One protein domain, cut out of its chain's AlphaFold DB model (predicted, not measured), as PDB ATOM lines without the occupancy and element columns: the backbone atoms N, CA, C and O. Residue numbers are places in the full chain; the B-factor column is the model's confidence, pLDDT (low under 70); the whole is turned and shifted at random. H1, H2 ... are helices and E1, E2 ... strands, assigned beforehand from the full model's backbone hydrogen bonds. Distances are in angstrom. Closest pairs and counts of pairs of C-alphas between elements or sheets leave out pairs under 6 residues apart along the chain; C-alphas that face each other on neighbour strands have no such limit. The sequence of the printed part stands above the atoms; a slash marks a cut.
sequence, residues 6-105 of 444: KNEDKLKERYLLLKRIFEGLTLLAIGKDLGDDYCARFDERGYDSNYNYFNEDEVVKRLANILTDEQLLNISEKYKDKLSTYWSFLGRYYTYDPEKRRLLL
ATOM      1  N   LYS A   6     -37.277  29.492 -17.479       55.34
ATOM      2  CA  LYS A   6     -37.644  28.299 -18.262       55.34
ATOM      3  C   LYS A   6     -38.565  28.594 -19.456       55.34
ATOM      4  O   LYS A   6     -38.588  27.804 -20.393       55.34
ATOM      5  N   ASN A   7     -39.344  29.676 -19.414       71.69
ATOM      6  CA  ASN A   7     -40.252  30.046 -20.500       71.69
ATOM      7  C   ASN A   7     -39.503  30.787 -21.620       71.69
ATOM      8  O   ASN A   7     -39.779  30.577 -22.794       71.69
ATOM      9  N   GLU A   8     -38.506  31.606 -21.270       83.81
ATOM     10  CA  GLU A   8     -37.720  32.371 -22.245       83.81
ATOM     11  C   GLU A   8     -36.786  31.476 -23.075       83.81
ATOM     12  O   GLU A   8     -36.695  31.639 -24.292       83.81
ATOM     13  N   ASP A   9     -36.143  30.488 -22.447       86.94
ATOM     14  CA  ASP A   9     -35.277  29.533 -23.152       86.94
ATOM     15  C   ASP A   9     -36.064  28.689 -24.160       86.94
ATOM     16  O   ASP A   9     -35.638  28.508 -25.302       86.94
ATOM     17  N   LYS A  10     -37.257  28.228 -23.768       90.62
ATOM     18  CA  LYS A  10     -38.139  27.455 -24.648       90.62
ATOM     19  C   LYS A  10     -38.645  28.282 -25.830       90.62
ATOM     20  O   LYS A  10     -38.714  27.766 -26.943       90.62
ATOM     21  N   LEU A  11     -38.945  29.567 -25.617       92.31
ATOM     22  CA  LEU A  11     -39.308  30.497 -26.694       92.31
ATOM     23  C   LEU A  11     -38.159  30.692 -27.693       92.31
ATOM     24  O   LEU A  11     -38.389  30.639 -28.901       92.31
ATOM     25  N   LYS A  12     -36.922  30.867 -27.209       92.31
ATOM     26  CA  LYS A  12     -35.728  30.968 -28.068       92.31
ATOM     27  C   LYS A  12     -35.508  29.692 -28.877       92.31
ATOM     28  O   LYS A  12     -35.257  29.769 -30.078       92.31
ATOM     29  N   GLU A  13     -35.641  28.527 -28.247       94.38
ATOM     30  CA  GLU A  13     -35.511  27.244 -28.939       94.38
ATOM     31  C   GLU A  13     -36.606  27.051 -29.996       94.38
ATOM     32  O   GLU A  13     -36.309  26.641 -31.115       94.38
ATOM     33  N   ARG A  14     -37.857  27.414 -29.689       95.69
ATOM     34  CA  ARG A  14     -38.964  27.354 -30.654       95.69
ATOM     35  C   ARG A  14     -38.737  28.281 -31.847       95.69
ATOM     36  O   ARG A  14     -38.997  27.884 -32.980       95.69
ATOM     37  N   TYR A  15     -38.232  29.493 -31.610       95.12
ATOM     38  CA  TYR A  15     -37.840  30.418 -32.677       95.12
ATOM     39  C   TYR A  15     -36.787  29.779 -33.603       95.12
ATOM     40  O   TYR A  15     -36.937  29.806 -34.825       95.12
ATOM     41  N   LEU A  16     -35.754  29.156 -33.026       94.81
ATOM     42  CA  LEU A  16     -34.709  28.466 -33.782       94.81
ATOM     43  C   LEU A  16     -35.290  27.294 -34.593       94.81
ATOM     44  O   LEU A  16     -35.061  27.213 -35.799       94.81
ATOM     45  N   LEU A  17     -36.115  26.455 -33.962       95.94
ATOM     46  CA  LEU A  17     -36.793  25.329 -34.602       95.94
ATOM     47  C   LEU A  17     -37.601  25.766 -35.828       95.94
ATOM     48  O   LEU A  17     -37.424  25.198 -36.902       95.94
ATOM     49  N   LEU A  18     -38.473  26.769 -35.684       95.25
ATOM     50  CA  LEU A  18     -39.336  27.243 -36.772       95.25
ATOM     51  C   LEU A  18     -38.517  27.678 -37.991       95.25
ATOM     52  O   LEU A  18     -38.820  27.275 -39.111       95.25
ATOM     53  N   LYS A  19     -37.436  28.427 -37.755       93.25
ATOM     54  CA  LYS A  19     -36.500  28.876 -38.794       93.25
ATOM     55  C   LYS A  19     -35.710  27.729 -39.430       93.25
ATOM     56  O   LYS A  19     -35.207  27.861 -40.542       93.25
ATOM     57  N   ARG A  20     -35.555  26.612 -38.714       92.19
ATOM     58  CA  ARG A  20     -34.826  25.430 -39.183       92.19
ATOM     59  C   ARG A  20     -35.676  24.538 -40.079       92.19
ATOM     60  O   ARG A  20     -35.154  23.989 -41.049       92.19
ATOM     61  N   ILE A  21     -36.947  24.355 -39.725       94.06
ATOM     62  CA  ILE A  21     -37.799  23.328 -40.336       94.06
ATOM     63  C   ILE A  21     -38.749  23.870 -41.405       94.06
ATOM     64  O   ILE A  21     -39.225  23.074 -42.210       94.06
ATOM     65  N   PHE A  22     -38.992  25.184 -41.455       94.31
ATOM     66  CA  PHE A  22     -39.856  25.820 -42.452       94.31
ATOM     67  C   PHE A  22     -39.137  26.927 -43.229       94.31
ATOM     68  O   PHE A  22     -38.305  27.649 -42.690       94.31
ATOM     69  N   GLU A  23     -39.519  27.092 -44.495       91.81
ATOM     70  CA  GLU A  23     -39.126  28.241 -45.319       91.81
ATOM     71  C   GLU A  23     -39.976  29.485 -45.008       91.81
ATOM     72  O   GLU A  23     -41.124  29.373 -44.564       91.81
ATOM     73  N   GLY A  24     -39.454  30.677 -45.316       90.94
ATOM     74  CA  GLY A  24     -40.086  31.959 -44.982       90.94
ATOM     75  C   GLY A  24     -41.538  32.112 -45.457       90.94
ATOM     76  O   GLY A  24     -42.393  32.535 -44.682       90.94
ATOM     77  N   LEU A  25     -41.860  31.727 -46.698       95.19
ATOM     78  CA  LEU A  25     -43.240  31.814 -47.211       95.19
ATOM     79  C   LEU A  25     -44.188  30.824 -46.517       95.19
ATOM     80  O   LEU A  25     -45.367  31.123 -46.329       95.19
ATOM     81  N   THR A  26     -43.682  29.663 -46.095       95.88
ATOM     82  CA  THR A  26     -44.461  28.696 -45.310       95.88
ATOM     83  C   THR A  26     -44.750  29.250 -43.918       95.88
ATOM     84  O   THR A  26     -45.881  29.155 -43.452       95.88
ATOM     85  N   LEU A  27     -43.771  29.900 -43.284       96.12
ATOM     86  CA  LEU A  27     -43.963  30.590 -42.004       96.12
ATOM     87  C   LEU A  27     -45.001  31.714 -42.120       96.12
ATOM     88  O   LEU A  27     -45.884  31.820 -41.273       96.12
ATOM     89  N   LEU A  28     -44.962  32.504 -43.197       96.44
ATOM     90  CA  LEU A  28     -45.979  33.524 -43.459       96.44
ATOM     91  C   LEU A  28     -47.386  32.910 -43.586       96.44
ATOM     92  O   LEU A  28     -48.336  33.431 -43.003       96.44
ATOM     93  N   ALA A  29     -47.522  31.794 -44.310       95.94
ATOM     94  CA  ALA A  29     -48.792  31.079 -44.445       95.94
ATOM     95  C   ALA A  29     -49.301  30.541 -43.097       95.94
ATOM     96  O   ALA A  29     -50.470  30.725 -42.773       95.94
ATOM     97  N   ILE A  30     -48.415  29.962 -42.279       95.75
ATOM     98  CA  ILE A  30     -48.742  29.522 -40.915       95.75
ATOM     99  C   ILE A  30     -49.255  30.703 -40.077       95.75
ATOM    100  O   ILE A  30     -50.253  30.571 -39.374       95.75
ATOM    101  N   GLY A  31     -48.607  31.869 -40.166       95.19
ATOM    102  CA  GLY A  31     -49.045  33.077 -39.462       95.19
ATOM    103  C   GLY A  31     -50.439  33.539 -39.874       95.19
ATOM    104  O   GLY A  31     -51.257  33.852 -39.011       95.19
ATOM    105  N   LYS A  32     -50.752  33.513 -41.174       94.50
ATOM    106  CA  LYS A  32     -52.099  33.831 -41.674       94.50
ATOM    107  C   LYS A  32     -53.152  32.854 -41.156       94.50
ATOM    108  O   LYS A  32     -54.206  33.292 -40.707       94.50
ATOM    109  N   ASP A  33     -52.849  31.560 -41.159       93.31
ATOM    110  CA  ASP A  33     -53.752  30.515 -40.663       93.31
ATOM    111  C   ASP A  33     -54.061  30.650 -39.165       93.31
ATOM    112  O   ASP A  33     -55.126  30.238 -38.707       93.31
ATOM    113  N   LEU A  34     -53.140  31.243 -38.406       91.75
ATOM    114  CA  LEU A  34     -53.306  31.548 -36.984       91.75
ATOM    115  C   LEU A  34     -53.963  32.910 -36.726       91.75
ATOM    116  O   LEU A  34     -54.172  33.270 -35.568       91.75
ATOM    117  N   GLY A  35     -54.289  33.670 -37.776       92.88
ATOM    118  CA  GLY A  35     -54.888  34.998 -37.663       92.88
ATOM    119  C   GLY A  35     -53.917  36.085 -37.193       92.88
ATOM    120  O   GLY A  35     -54.356  37.065 -36.593       92.88
ATOM    121  N   ASP A  36     -52.611  35.929 -37.436       94.44
ATOM    122  CA  ASP A  36     -51.611  36.942 -37.090       94.44
ATOM    123  C   ASP A  36     -51.785  38.214 -37.944       94.44
ATOM    124  O   ASP A  36     -51.764  38.183 -39.179       94.44
ATOM    125  N   ASP A  37     -51.942  39.357 -37.272       94.75
ATOM    126  CA  ASP A  37     -52.285  40.646 -37.882       94.75
ATOM    127  C   ASP A  37     -51.169  41.239 -38.753       94.75
ATOM    128  O   ASP A  37     -51.435  42.061 -39.633       94.75
ATOM    129  N   TYR A  38     -49.915  40.853 -38.510       95.50
ATOM    130  CA  TYR A  38     -48.791  41.244 -39.348       95.50
ATOM    131  C   TYR A  38     -48.756  40.381 -40.611       95.50
ATOM    132  O   TYR A  38     -48.706  40.917 -41.717       95.50
ATOM    133  N   CYS A  39     -48.877  39.060 -40.461       95.00
ATOM    134  CA  CYS A  39     -48.864  38.120 -41.582       95.00
ATOM    135  C   CYS A  39     -50.032  38.341 -42.556       95.00
ATOM    136  O   CYS A  39     -49.861  38.184 -43.765       95.00
ATOM    137  N   ALA A  40     -51.199  38.761 -42.055       95.12
ATOM    138  CA  ALA A  40     -52.388  39.044 -42.862       95.12
ATOM    139  C   ALA A  40     -52.213  40.191 -43.882       95.12
ATOM    140  O   ALA A  40     -53.007  40.302 -44.813       95.12
ATOM    141  N   ARG A  41     -51.188  41.042 -43.727       95.88
ATOM    142  CA  ARG A  41     -50.947  42.217 -44.590       95.88
ATOM    143  C   ARG A  41     -50.277  41.878 -45.916       95.88
ATOM    144  O   ARG A  41     -50.298  42.699 -46.827       95.88
ATOM    145  N   PHE A  42     -49.657  40.706 -45.998       96.94
ATOM    146  CA  PHE A  42     -48.868  40.285 -47.147       96.94
ATOM    147  C   PHE A  42     -49.665  39.310 -48.012       96.94
ATOM    148  O   PHE A  42     -50.479  38.540 -47.503       96.94
ATOM    149  N   ASP A  43     -49.419  39.288 -49.315       94.44
ATOM    150  CA  ASP A  43     -49.980  38.306 -50.244       94.44
ATOM    151  C   ASP A  43     -49.271  36.934 -50.136       94.44
ATOM    152  O   ASP A  43     -48.481  36.690 -49.221       94.44
ATOM    153  N   GLU A  44     -49.598  35.975 -51.008       92.19
ATOM    154  CA  GLU A  44     -48.956  34.644 -51.029       92.19
ATOM    155  C   GLU A  44     -47.490  34.676 -51.482       92.19
ATOM    156  O   GLU A  44     -46.742  33.732 -51.233       92.19
ATOM    157  N   ARG A  45     -47.075  35.761 -52.144       94.00
ATOM    158  CA  ARG A  45     -45.704  35.983 -52.602       94.00
ATOM    159  C   ARG A  45     -44.873  36.742 -51.571       94.00
ATOM    160  O   ARG A  45     -43.674  36.875 -51.779       94.00
ATOM    161  N   GLY A  46     -45.486  37.207 -50.480       94.75
ATOM    162  CA  GLY A  46     -44.827  37.899 -49.381       94.75
ATOM    163  C   GLY A  46     -44.829  39.426 -49.470       94.75
ATOM    164  O   GLY A  46     -44.071  40.048 -48.729       94.75
ATOM    165  N   TYR A  47     -45.648  40.036 -50.333       96.00
ATOM    166  CA  TYR A  47     -45.678  41.489 -50.552       96.00
ATOM    167  C   TYR A  47     -46.942  42.146 -49.986       96.00
ATOM    168  O   TYR A  47     -48.033  41.593 -50.102       96.00
ATOM    169  N   ASP A  48     -46.802  43.326 -49.379       94.50
ATOM    170  CA  ASP A  48     -47.936  44.164 -48.961       94.50
ATOM    171  C   ASP A  48     -48.468  45.046 -50.113       94.50
ATOM    172  O   ASP A  48     -47.953  45.034 -51.234       94.50
ATOM    173  N   SER A  49     -49.500  45.855 -49.842       92.75
ATOM    174  CA  SER A  49     -50.090  46.781 -50.824       92.75
ATOM    175  C   SER A  49     -49.139  47.878 -51.322       92.75
ATOM    176  O   SER A  49     -49.415  48.502 -52.344       92.75
ATOM    177  N   ASN A  50     -48.026  48.108 -50.624       94.81
ATOM    178  CA  ASN A  50     -46.980  49.058 -50.988       94.81
ATOM    179  C   ASN A  50     -45.759  48.361 -51.618       94.81
ATOM    180  O   ASN A  50     -44.723  49.001 -51.785       94.81
ATOM    181  N   TYR A  51     -45.863  47.071 -51.969       92.44
ATOM    182  CA  TYR A  51     -44.772  46.242 -52.492       92.44
ATOM    183  C   TYR A  51     -43.584  46.055 -51.532       92.44
ATOM    184  O   TYR A  51     -42.481  45.716 -51.967       92.44
ATOM    185  N   ASN A  52     -43.786  46.205 -50.221       94.88
ATOM    186  CA  ASN A  52     -42.775  45.822 -49.239       94.88
ATOM    187  C   ASN A  52     -42.810  44.309 -49.016       94.88
ATOM    188  O   ASN A  52     -43.876  43.736 -48.787       94.88
ATOM    189  N   TYR A  53     -41.639  43.674 -49.031       95.94
ATOM    190  CA  TYR A  53     -41.507  42.260 -48.687       95.94
ATOM    191  C   TYR A  53     -41.537  42.060 -47.167       95.94
ATOM    192  O   TYR A  53     -40.984  42.873 -46.419       95.94
ATOM    193  N   PHE A  54     -42.160  40.979 -46.698       96.00
ATOM    194  CA  PHE A  54     -42.245  40.699 -45.265       96.00
ATOM    195  C   PHE A  54     -40.867  40.457 -44.629       96.00
ATOM    196  O   PHE A  54     -39.962  39.855 -45.208       96.00
ATOM    197  N   ASN A  55     -40.726  40.885 -43.377       95.75
ATOM    198  CA  ASN A  55     -39.596  40.512 -42.536       95.75
ATOM    199  C   ASN A  55     -39.815  39.115 -41.927       95.75
ATOM    200  O   ASN A  55     -40.632  38.957 -41.019       95.75
ATOM    201  N   GLU A  56     -39.075  38.116 -42.414       94.12
ATOM    202  CA  GLU A  56     -39.140  36.730 -41.930       94.12
ATOM    203  C   GLU A  56     -38.817  36.605 -40.436       94.12
ATOM    204  O   GLU A  56     -39.474  35.854 -39.719       94.12
ATOM    205  N   ASP A  57     -37.851  37.378 -39.941       93.50
ATOM    206  CA  ASP A  57     -37.450  37.349 -38.534       93.50
ATOM    207  C   ASP A  57     -38.595  37.773 -37.604       93.50
ATOM    208  O   ASP A  57     -38.803  37.173 -36.549       93.50
ATOM    209  N   GLU A  58     -39.372  38.773 -38.030       95.50
ATOM    210  CA  GLU A  58     -40.556  39.249 -37.314       95.50
ATOM    211  C   GLU A  58     -41.673  38.196 -37.309       95.50
ATOM    212  O   GLU A  58     -42.266  37.938 -36.260       95.50
ATOM    213  N   VAL A  59     -41.908  37.517 -38.443       96.31
ATOM    214  CA  VAL A  59     -42.872  36.403 -38.520       96.31
ATOM    215  C   VAL A  59     -42.481  35.293 -37.549       96.31
ATOM    216  O   VAL A  59     -43.302  34.860 -36.742       96.31
ATOM    217  N   VAL A  60     -41.220  34.851 -37.571       95.69
ATOM    218  CA  VAL A  60     -40.753  33.750 -36.714       95.69
ATOM    219  C   VAL A  60     -40.872  34.129 -35.237       95.69
ATOM    220  O   VAL A  60     -41.334  33.318 -34.435       95.69
ATOM    221  N   LYS A  61     -40.501  35.362 -34.859       94.56
ATOM    222  CA  LYS A  61     -40.647  35.865 -33.481       94.56
ATOM    223  C   LYS A  61     -42.097  35.835 -33.021       94.56
ATOM    224  O   LYS A  61     -42.369  35.378 -31.911       94.56
ATOM    225  N   ARG A  62     -43.027  36.301 -33.852       94.56
ATOM    226  CA  ARG A  62     -44.462  36.289 -33.540       94.56
ATOM    227  C   ARG A  62     -44.987  34.869 -33.385       94.56
ATOM    228  O   ARG A  62     -45.552  34.541 -32.343       94.56
ATOM    229  N   LEU A  63     -44.700  33.998 -34.350       95.31
ATOM    230  CA  LEU A  63     -45.094  32.590 -34.306       95.31
ATOM    231  C   LEU A  63     -44.541  31.864 -33.080       95.31
ATOM    232  O   LEU A  63     -45.281  31.161 -32.400       95.31
ATOM    233  N   ALA A  64     -43.263  32.064 -32.754       94.44
ATOM    234  CA  ALA A  64     -42.649  31.451 -31.582       94.44
ATOM    235  C   ALA A  64     -43.353  31.857 -30.277       94.44
ATOM    236  O   ALA A  64     -43.441  31.038 -29.364       94.44
ATOM    237  N   ASN A  65     -43.882  33.082 -30.192       92.56
ATOM    238  CA  ASN A  65     -44.629  33.562 -29.028       92.56
ATOM    239  C   ASN A  65     -46.076  33.053 -28.979       92.56
ATOM    240  O   ASN A  65     -46.569  32.758 -27.893       92.56
ATOM    241  N   ILE A  66     -46.754  32.960 -30.126       91.38
ATOM    242  CA  ILE A  66     -48.183  32.613 -30.193       91.38
ATOM    243  C   ILE A  66     -48.402  31.097 -30.105       91.38
ATOM    244  O   ILE A  66     -49.370  30.653 -29.490       91.38
ATOM    245  N   LEU A  67     -47.513  30.297 -30.698       93.12
ATOM    246  CA  LEU A  67     -47.696  28.852 -30.801       93.12
ATOM    247  C   LEU A  67     -47.573  28.141 -29.452       93.12
ATOM    248  O   LEU A  67     -46.547  28.225 -28.773       93.12
ATOM    249  N   THR A  68     -48.583  27.349 -29.101       92.62
ATOM    250  CA  THR A  68     -48.453  26.305 -28.078       92.62
ATOM    251  C   THR A  68     -47.745  25.074 -28.650       92.62
ATOM    252  O   THR A  68     -47.630  24.910 -29.864       92.62
ATOM    253  N   ASP A  69     -47.268  24.176 -27.785       94.00
ATOM    254  CA  ASP A  69     -46.606  22.947 -28.246       94.00
ATOM    255  C   ASP A  69     -47.558  22.029 -29.036       94.00
ATOM    256  O   ASP A  69     -47.148  21.395 -30.006       94.00
ATOM    257  N   GLU A  70     -48.840  21.994 -28.660       93.12
ATOM    258  CA  GLU A  70     -49.873  21.240 -29.376       93.12
ATOM    259  C   GLU A  70     -50.149  21.843 -30.760       93.12
ATOM    260  O   GLU A  70     -50.185  21.126 -31.760       93.12
ATOM    261  N   GLN A  71     -50.269  23.173 -30.847       93.69
ATOM    262  CA  GLN A  71     -50.425  23.861 -32.129       93.69
ATOM    263  C   GLN A  71     -49.213  23.649 -33.037       93.69
ATOM    264  O   GLN A  71     -49.377  23.450 -34.238       93.69
ATOM    265  N   LEU A  72     -48.008  23.651 -32.469       94.44
ATOM    266  CA  LEU A  72     -46.774  23.405 -33.203       94.44
ATOM    267  C   LEU A  72     -46.745  21.992 -33.812       94.44
ATOM    268  O   LEU A  72     -46.397  21.849 -34.984       94.44
ATOM    269  N   LEU A  73     -47.168  20.963 -33.065       95.06
ATOM    270  CA  LEU A  73     -47.329  19.607 -33.605       95.06
ATOM    271  C   LEU A  73     -48.375  19.564 -34.725       95.06
ATOM    272  O   LEU A  73     -48.089  19.050 -35.807       95.06
ATOM    273  N   ASN A  74     -49.550  20.156 -34.500       94.56
ATOM    274  CA  ASN A  74     -50.631  20.178 -35.489       94.56
ATOM    275  C   ASN A  74     -50.204  20.874 -36.790       94.56
ATOM    276  O   ASN A  74     -50.497  20.386 -37.880       94.56
ATOM    277  N   ILE A  75     -49.464  21.981 -36.692       94.56
ATOM    278  CA  ILE A  75     -48.898  22.683 -37.848       94.56
ATOM    279  C   ILE A  75     -47.829  21.843 -38.542       94.56
ATOM    280  O   ILE A  75     -47.819  21.788 -39.769       94.56
ATOM    281  N   SER A  76     -46.966  21.154 -37.792       93.81
ATOM    282  CA  SER A  76     -45.952  20.279 -38.390       93.81
ATOM    283  C   SER A  76     -46.573  19.140 -39.209       93.81
ATOM    284  O   SER A  76     -46.074  18.828 -40.286       93.81
ATOM    285  N   GLU A  77     -47.706  18.582 -38.773       94.56
ATOM    286  CA  GLU A  77     -48.430  17.564 -39.545       94.56
ATOM    287  C   GLU A  77     -49.226  18.173 -40.709       94.56
ATOM    288  O   GLU A  77     -49.236  17.615 -41.806       94.56
ATOM    289  N   LYS A  78     -49.845  19.345 -40.518       95.06
ATOM    290  CA  LYS A  78     -50.579  20.047 -41.584       95.06
ATOM    291  C   LYS A  78     -49.670  20.464 -42.746       95.06
ATOM    292  O   LYS A  78     -50.077  20.349 -43.895       95.06
ATOM    293  N   TYR A  79     -48.457  20.931 -42.450       94.62
ATOM    294  CA  TYR A  79     -47.464  21.395 -43.429       94.62
ATOM    295  C   TYR A  79     -46.329  20.385 -43.637       94.62
ATOM    296  O   TYR A  79     -45.193  20.758 -43.937       94.62
ATOM    297  N   LYS A  80     -46.612  19.091 -43.463       94.50
ATOM    298  CA  LYS A  80     -45.604  18.024 -43.506       94.50
ATOM    299  C   LYS A  80     -44.853  17.943 -44.833       94.50
ATOM    300  O   LYS A  80     -43.676  17.586 -44.883       94.50
ATOM    301  N   ASP A  81     -45.519  18.278 -45.931       94.12
ATOM    302  CA  ASP A  81     -44.936  18.339 -47.268       94.12
ATOM    303  C   ASP A  81     -43.913  19.482 -47.418       94.12
ATOM    304  O   ASP A  81     -42.985  19.358 -48.221       94.12
ATOM    305  N   LYS A  82     -44.034  20.530 -46.592       94.12
ATOM    306  CA  LYS A  82     -43.189  21.735 -46.583       94.12
ATOM    307  C   LYS A  82     -42.109  21.753 -45.500       94.12
ATOM    308  O   LYS A  82     -41.392  22.746 -45.376       94.12
ATOM    309  N   LEU A  83     -41.994  20.686 -44.713       93.69
ATOM    310  CA  LEU A  83     -40.933  20.537 -43.724       93.69
ATOM    311  C   LEU A  83     -39.581  20.223 -44.389       93.69
ATOM    312  O   LEU A  83     -39.499  19.436 -45.335       93.69
ATOM    313  N   SER A  84     -38.511  20.808 -43.848       91.19
ATOM    314  CA  SER A  84     -37.137  20.628 -44.329       91.19
ATOM    315  C   SER A  84     -36.686  19.165 -44.302       91.19
ATOM    316  O   SER A  84     -36.778  18.498 -43.276       91.19
ATOM    317  N   THR A  85     -36.117  18.664 -45.396       91.69
ATOM    318  CA  THR A  85     -35.559  17.296 -45.480       91.69
ATOM    319  C   THR A  85     -34.052  17.229 -45.270       91.69
ATOM    320  O   THR A  85     -33.460  16.162 -45.399       91.69
ATOM    321  N   TYR A  86     -33.408  18.361 -44.993       84.62
ATOM    322  CA  TYR A  86     -31.946  18.451 -44.969       84.62
ATOM    323  C   TYR A  86     -31.381  18.590 -43.563       84.62
ATOM    324  O   TYR A  86     -30.279  18.123 -43.287       84.62
ATOM    325  N   TRP A  87     -32.123  19.251 -42.677       82.81
ATOM    326  CA  TRP A  87     -31.605  19.686 -41.390       82.81
ATOM    327  C   TRP A  87     -32.412  19.082 -40.256       82.81
ATOM    328  O   TRP A  87     -33.612  19.320 -40.147       82.81
ATOM    329  N   SER A  88     -31.737  18.336 -39.388       91.62
ATOM    330  CA  SER A  88     -32.288  17.976 -38.088       91.62
ATOM    331  C   SER A  88     -32.280  19.179 -37.142       91.62
ATOM    332  O   SER A  88     -31.604  20.190 -37.374       91.62
ATOM    333  N   PHE A  89     -33.051  19.048 -36.066       94.69
ATOM    334  CA  PHE A  89     -33.026  19.958 -34.926       94.69
ATOM    335  C   PHE A  89     -32.961  19.122 -33.653       94.69
ATOM    336  O   PHE A  89     -33.800  18.243 -33.457       94.69
ATOM    337  N   LEU A  90     -31.957  19.359 -32.814       94.19
ATOM    338  CA  LEU A  90     -31.677  18.542 -31.632       94.19
ATOM    339  C   LEU A  90     -31.672  19.411 -30.367       94.19
ATOM    340  O   LEU A  90     -30.628  19.665 -29.768       94.19
ATOM    341  N   GLY A  91     -32.846  19.904 -29.984       94.44
ATOM    342  CA  GLY A  91     -33.024  20.825 -28.866       94.44
ATOM    343  C   GLY A  91     -33.255  20.150 -27.511       94.44
ATOM    344  O   GLY A  91     -33.216  18.922 -27.369       94.44
ATOM    345  N   ARG A  92     -33.495  20.987 -26.496       94.88
ATOM    346  CA  ARG A  92     -33.854  20.584 -25.129       94.88
ATOM    347  C   ARG A  92     -35.329  20.224 -25.010       94.88
ATOM    348  O   ARG A  92     -35.700  19.409 -24.171       94.88
ATOM    349  N   TYR A  93     -36.177  20.882 -25.787       94.56
ATOM    350  CA  TYR A  93     -37.629  20.732 -25.753       94.56
ATOM    351  C   TYR A  93     -38.168  20.098 -27.032       94.56
ATOM    352  O   TYR A  93     -39.218  19.458 -26.985       94.56
ATOM    353  N   TYR A  94     -37.474  20.296 -28.152       96.12
ATOM    354  CA  TYR A  94     -37.921  19.859 -29.465       96.12
ATOM    355  C   TYR A  94     -36.848  19.053 -30.189       96.12
ATOM    356  O   TYR A  94     -35.681  19.440 -30.245       96.12
ATOM    357  N   THR A  95     -37.275  17.967 -30.827       96.25
ATOM    358  CA  THR A  95     -36.438  17.142 -31.698       96.25
ATOM    359  C   THR A  95     -37.112  16.997 -33.057       96.25
ATOM    360  O   THR A  95     -38.287  16.646 -33.132       96.25
ATOM    361  N   TYR A  96     -36.380  17.264 -34.137       96.62
ATOM    362  CA  TYR A  96     -36.876  17.131 -35.506       96.62
ATOM    363  C   TYR A  96     -36.031  16.145 -36.315       96.62
ATOM    364  O   TYR A  96     -34.812  16.303 -36.432       96.62
ATOM    365  N   ASP A  97     -36.711  15.151 -36.890       94.38
ATOM    366  CA  ASP A  97     -36.155  14.141 -37.790       94.38
ATOM    367  C   ASP A  97     -36.516  14.503 -39.250       94.38
ATOM    368  O   ASP A  97     -37.695  14.412 -39.623       94.38
ATOM    369  N   PRO A  98     -35.535  14.913 -40.078       93.88
ATOM    370  CA  PRO A  98     -35.779  15.342 -41.452       93.88
ATOM    371  C   PRO A  98     -36.098  14.182 -42.403       93.88
ATOM    372  O   PRO A  98     -36.784  14.398 -43.402       93.88
ATOM    373  N   GLU A  99     -35.653  12.956 -42.102       92.56
ATOM    374  CA  GLU A  99     -35.938  11.780 -42.933       92.56
ATOM    375  C   GLU A  99     -37.409  11.383 -42.806       92.56
ATOM    376  O   GLU A  99     -38.074  11.060 -43.790       92.56
ATOM    377  N   LYS A 100     -37.941  11.460 -41.581       93.88
ATOM    378  CA  LYS A 100     -39.347  11.139 -41.286       93.88
ATOM    379  C   LYS A 100     -40.280  12.342 -41.378       93.88
ATOM    380  O   LYS A 100     -41.491  12.166 -41.232       93.88
ATOM    381  N   ARG A 101     -39.728  13.547 -41.571       94.81
ATOM    382  CA  ARG A 101     -40.431  14.838 -41.470       94.81
ATOM    383  C   ARG A 101     -41.294  14.904 -40.216       94.81
ATOM    384  O   ARG A 101     -42.494  15.169 -40.277       94.81
ATOM    385  N   ARG A 102     -40.684  14.560 -39.079       94.88
ATOM    386  CA  ARG A 102     -41.391  14.367 -37.813       94.88
ATOM    387  C   ARG A 102     -40.813  15.259 -36.731       94.88
ATOM    388  O   ARG A 102     -39.626  15.175 -36.420       94.88
ATOM    389  N   LEU A 103     -41.685  16.063 -36.134       96.62
ATOM    390  CA  LEU A 103     -41.399  16.833 -34.931       96.62
ATOM    391  C   LEU A 103     -41.818  16.040 -33.685       96.62
ATOM    392  O   LEU A 103     -42.885  15.427 -33.651       96.62
ATOM    393  N   LEU A 104     -40.977  16.066 -32.659       95.19
ATOM    394  CA  LEU A 104     -41.197  15.442 -31.360       95.19
ATOM    395  C   LEU A 104     -40.993  16.481 -30.251       95.19
ATOM    396  O   LEU A 104     -40.060  17.283 -30.302       95.19
ATOM    397  N   LEU A 105     -41.858  16.446 -29.235       94.94
ATOM    398  CA  LEU A 105     -41.764  17.283 -28.032       94.94
ATOM    399  C   LEU A 105     -40.872  16.612 -26.976       94.94
ATOM    400  O   LEU A 105     -41.312  16.328 -25.862       94.94
TER     401      LEU A 105
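AT A GLANCE: This is residues 6 to 105 of the 444 residues of an uncharacterized protein of Candidatus Bathyarchaeota archaeon (UniProt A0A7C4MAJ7). H3 packs on H1 and H2, with H4 near H1; a small hairpin, E1 and E2, covers H4 at one end of the longest axis, and the loop of residues 34 to 55 reaches out at the other. The printed part has 100 residues, with four named helices, then two antiparallel strands. It is mostly helix and compact, radius of gyration of the C-alphas 13.3 A, spans 40 by 30 by 19 A.

IN THESE COORDINATES: H1, residues 6 to 21, runs 22.6 A from C-alpha 6 at (-37.644, 28.299, -18.262). H2 is residues 24 to 33, 14.4 A; H3, 56 to 66, 15.4 A; H4, 69 to 78, 14.2 A. E1 is residues 95 to 97; E2, 102 to 104, ends at (-41.197, 15.442, -31.360).

HOW THE PARTS SIT: H1 touches H3, closest C-alphas Tyr 15 and Ala 64, 5.0 A. H2 touches H3, closest C-alphas Gly 24 and Glu 56, 5.7 A. The closest C-alphas of H4 and E2, Ser 76 and Leu 103, are 6.7 A apart. In the hairpin E1 and E2, N 95 and O 104, 2.9 A, are within hydrogen-bond range. So is every O i to N i+4 pair in H2, H3 and H4, and 11 of 12 in H1.

THE WHOLE: The farthest C-alphas, Asn 50 and Arg 92, are 40.6 A apart. The printed part has no cut; links H2 to H3 and H4 to E1 are long. Residue 6 has pLDDT under 70.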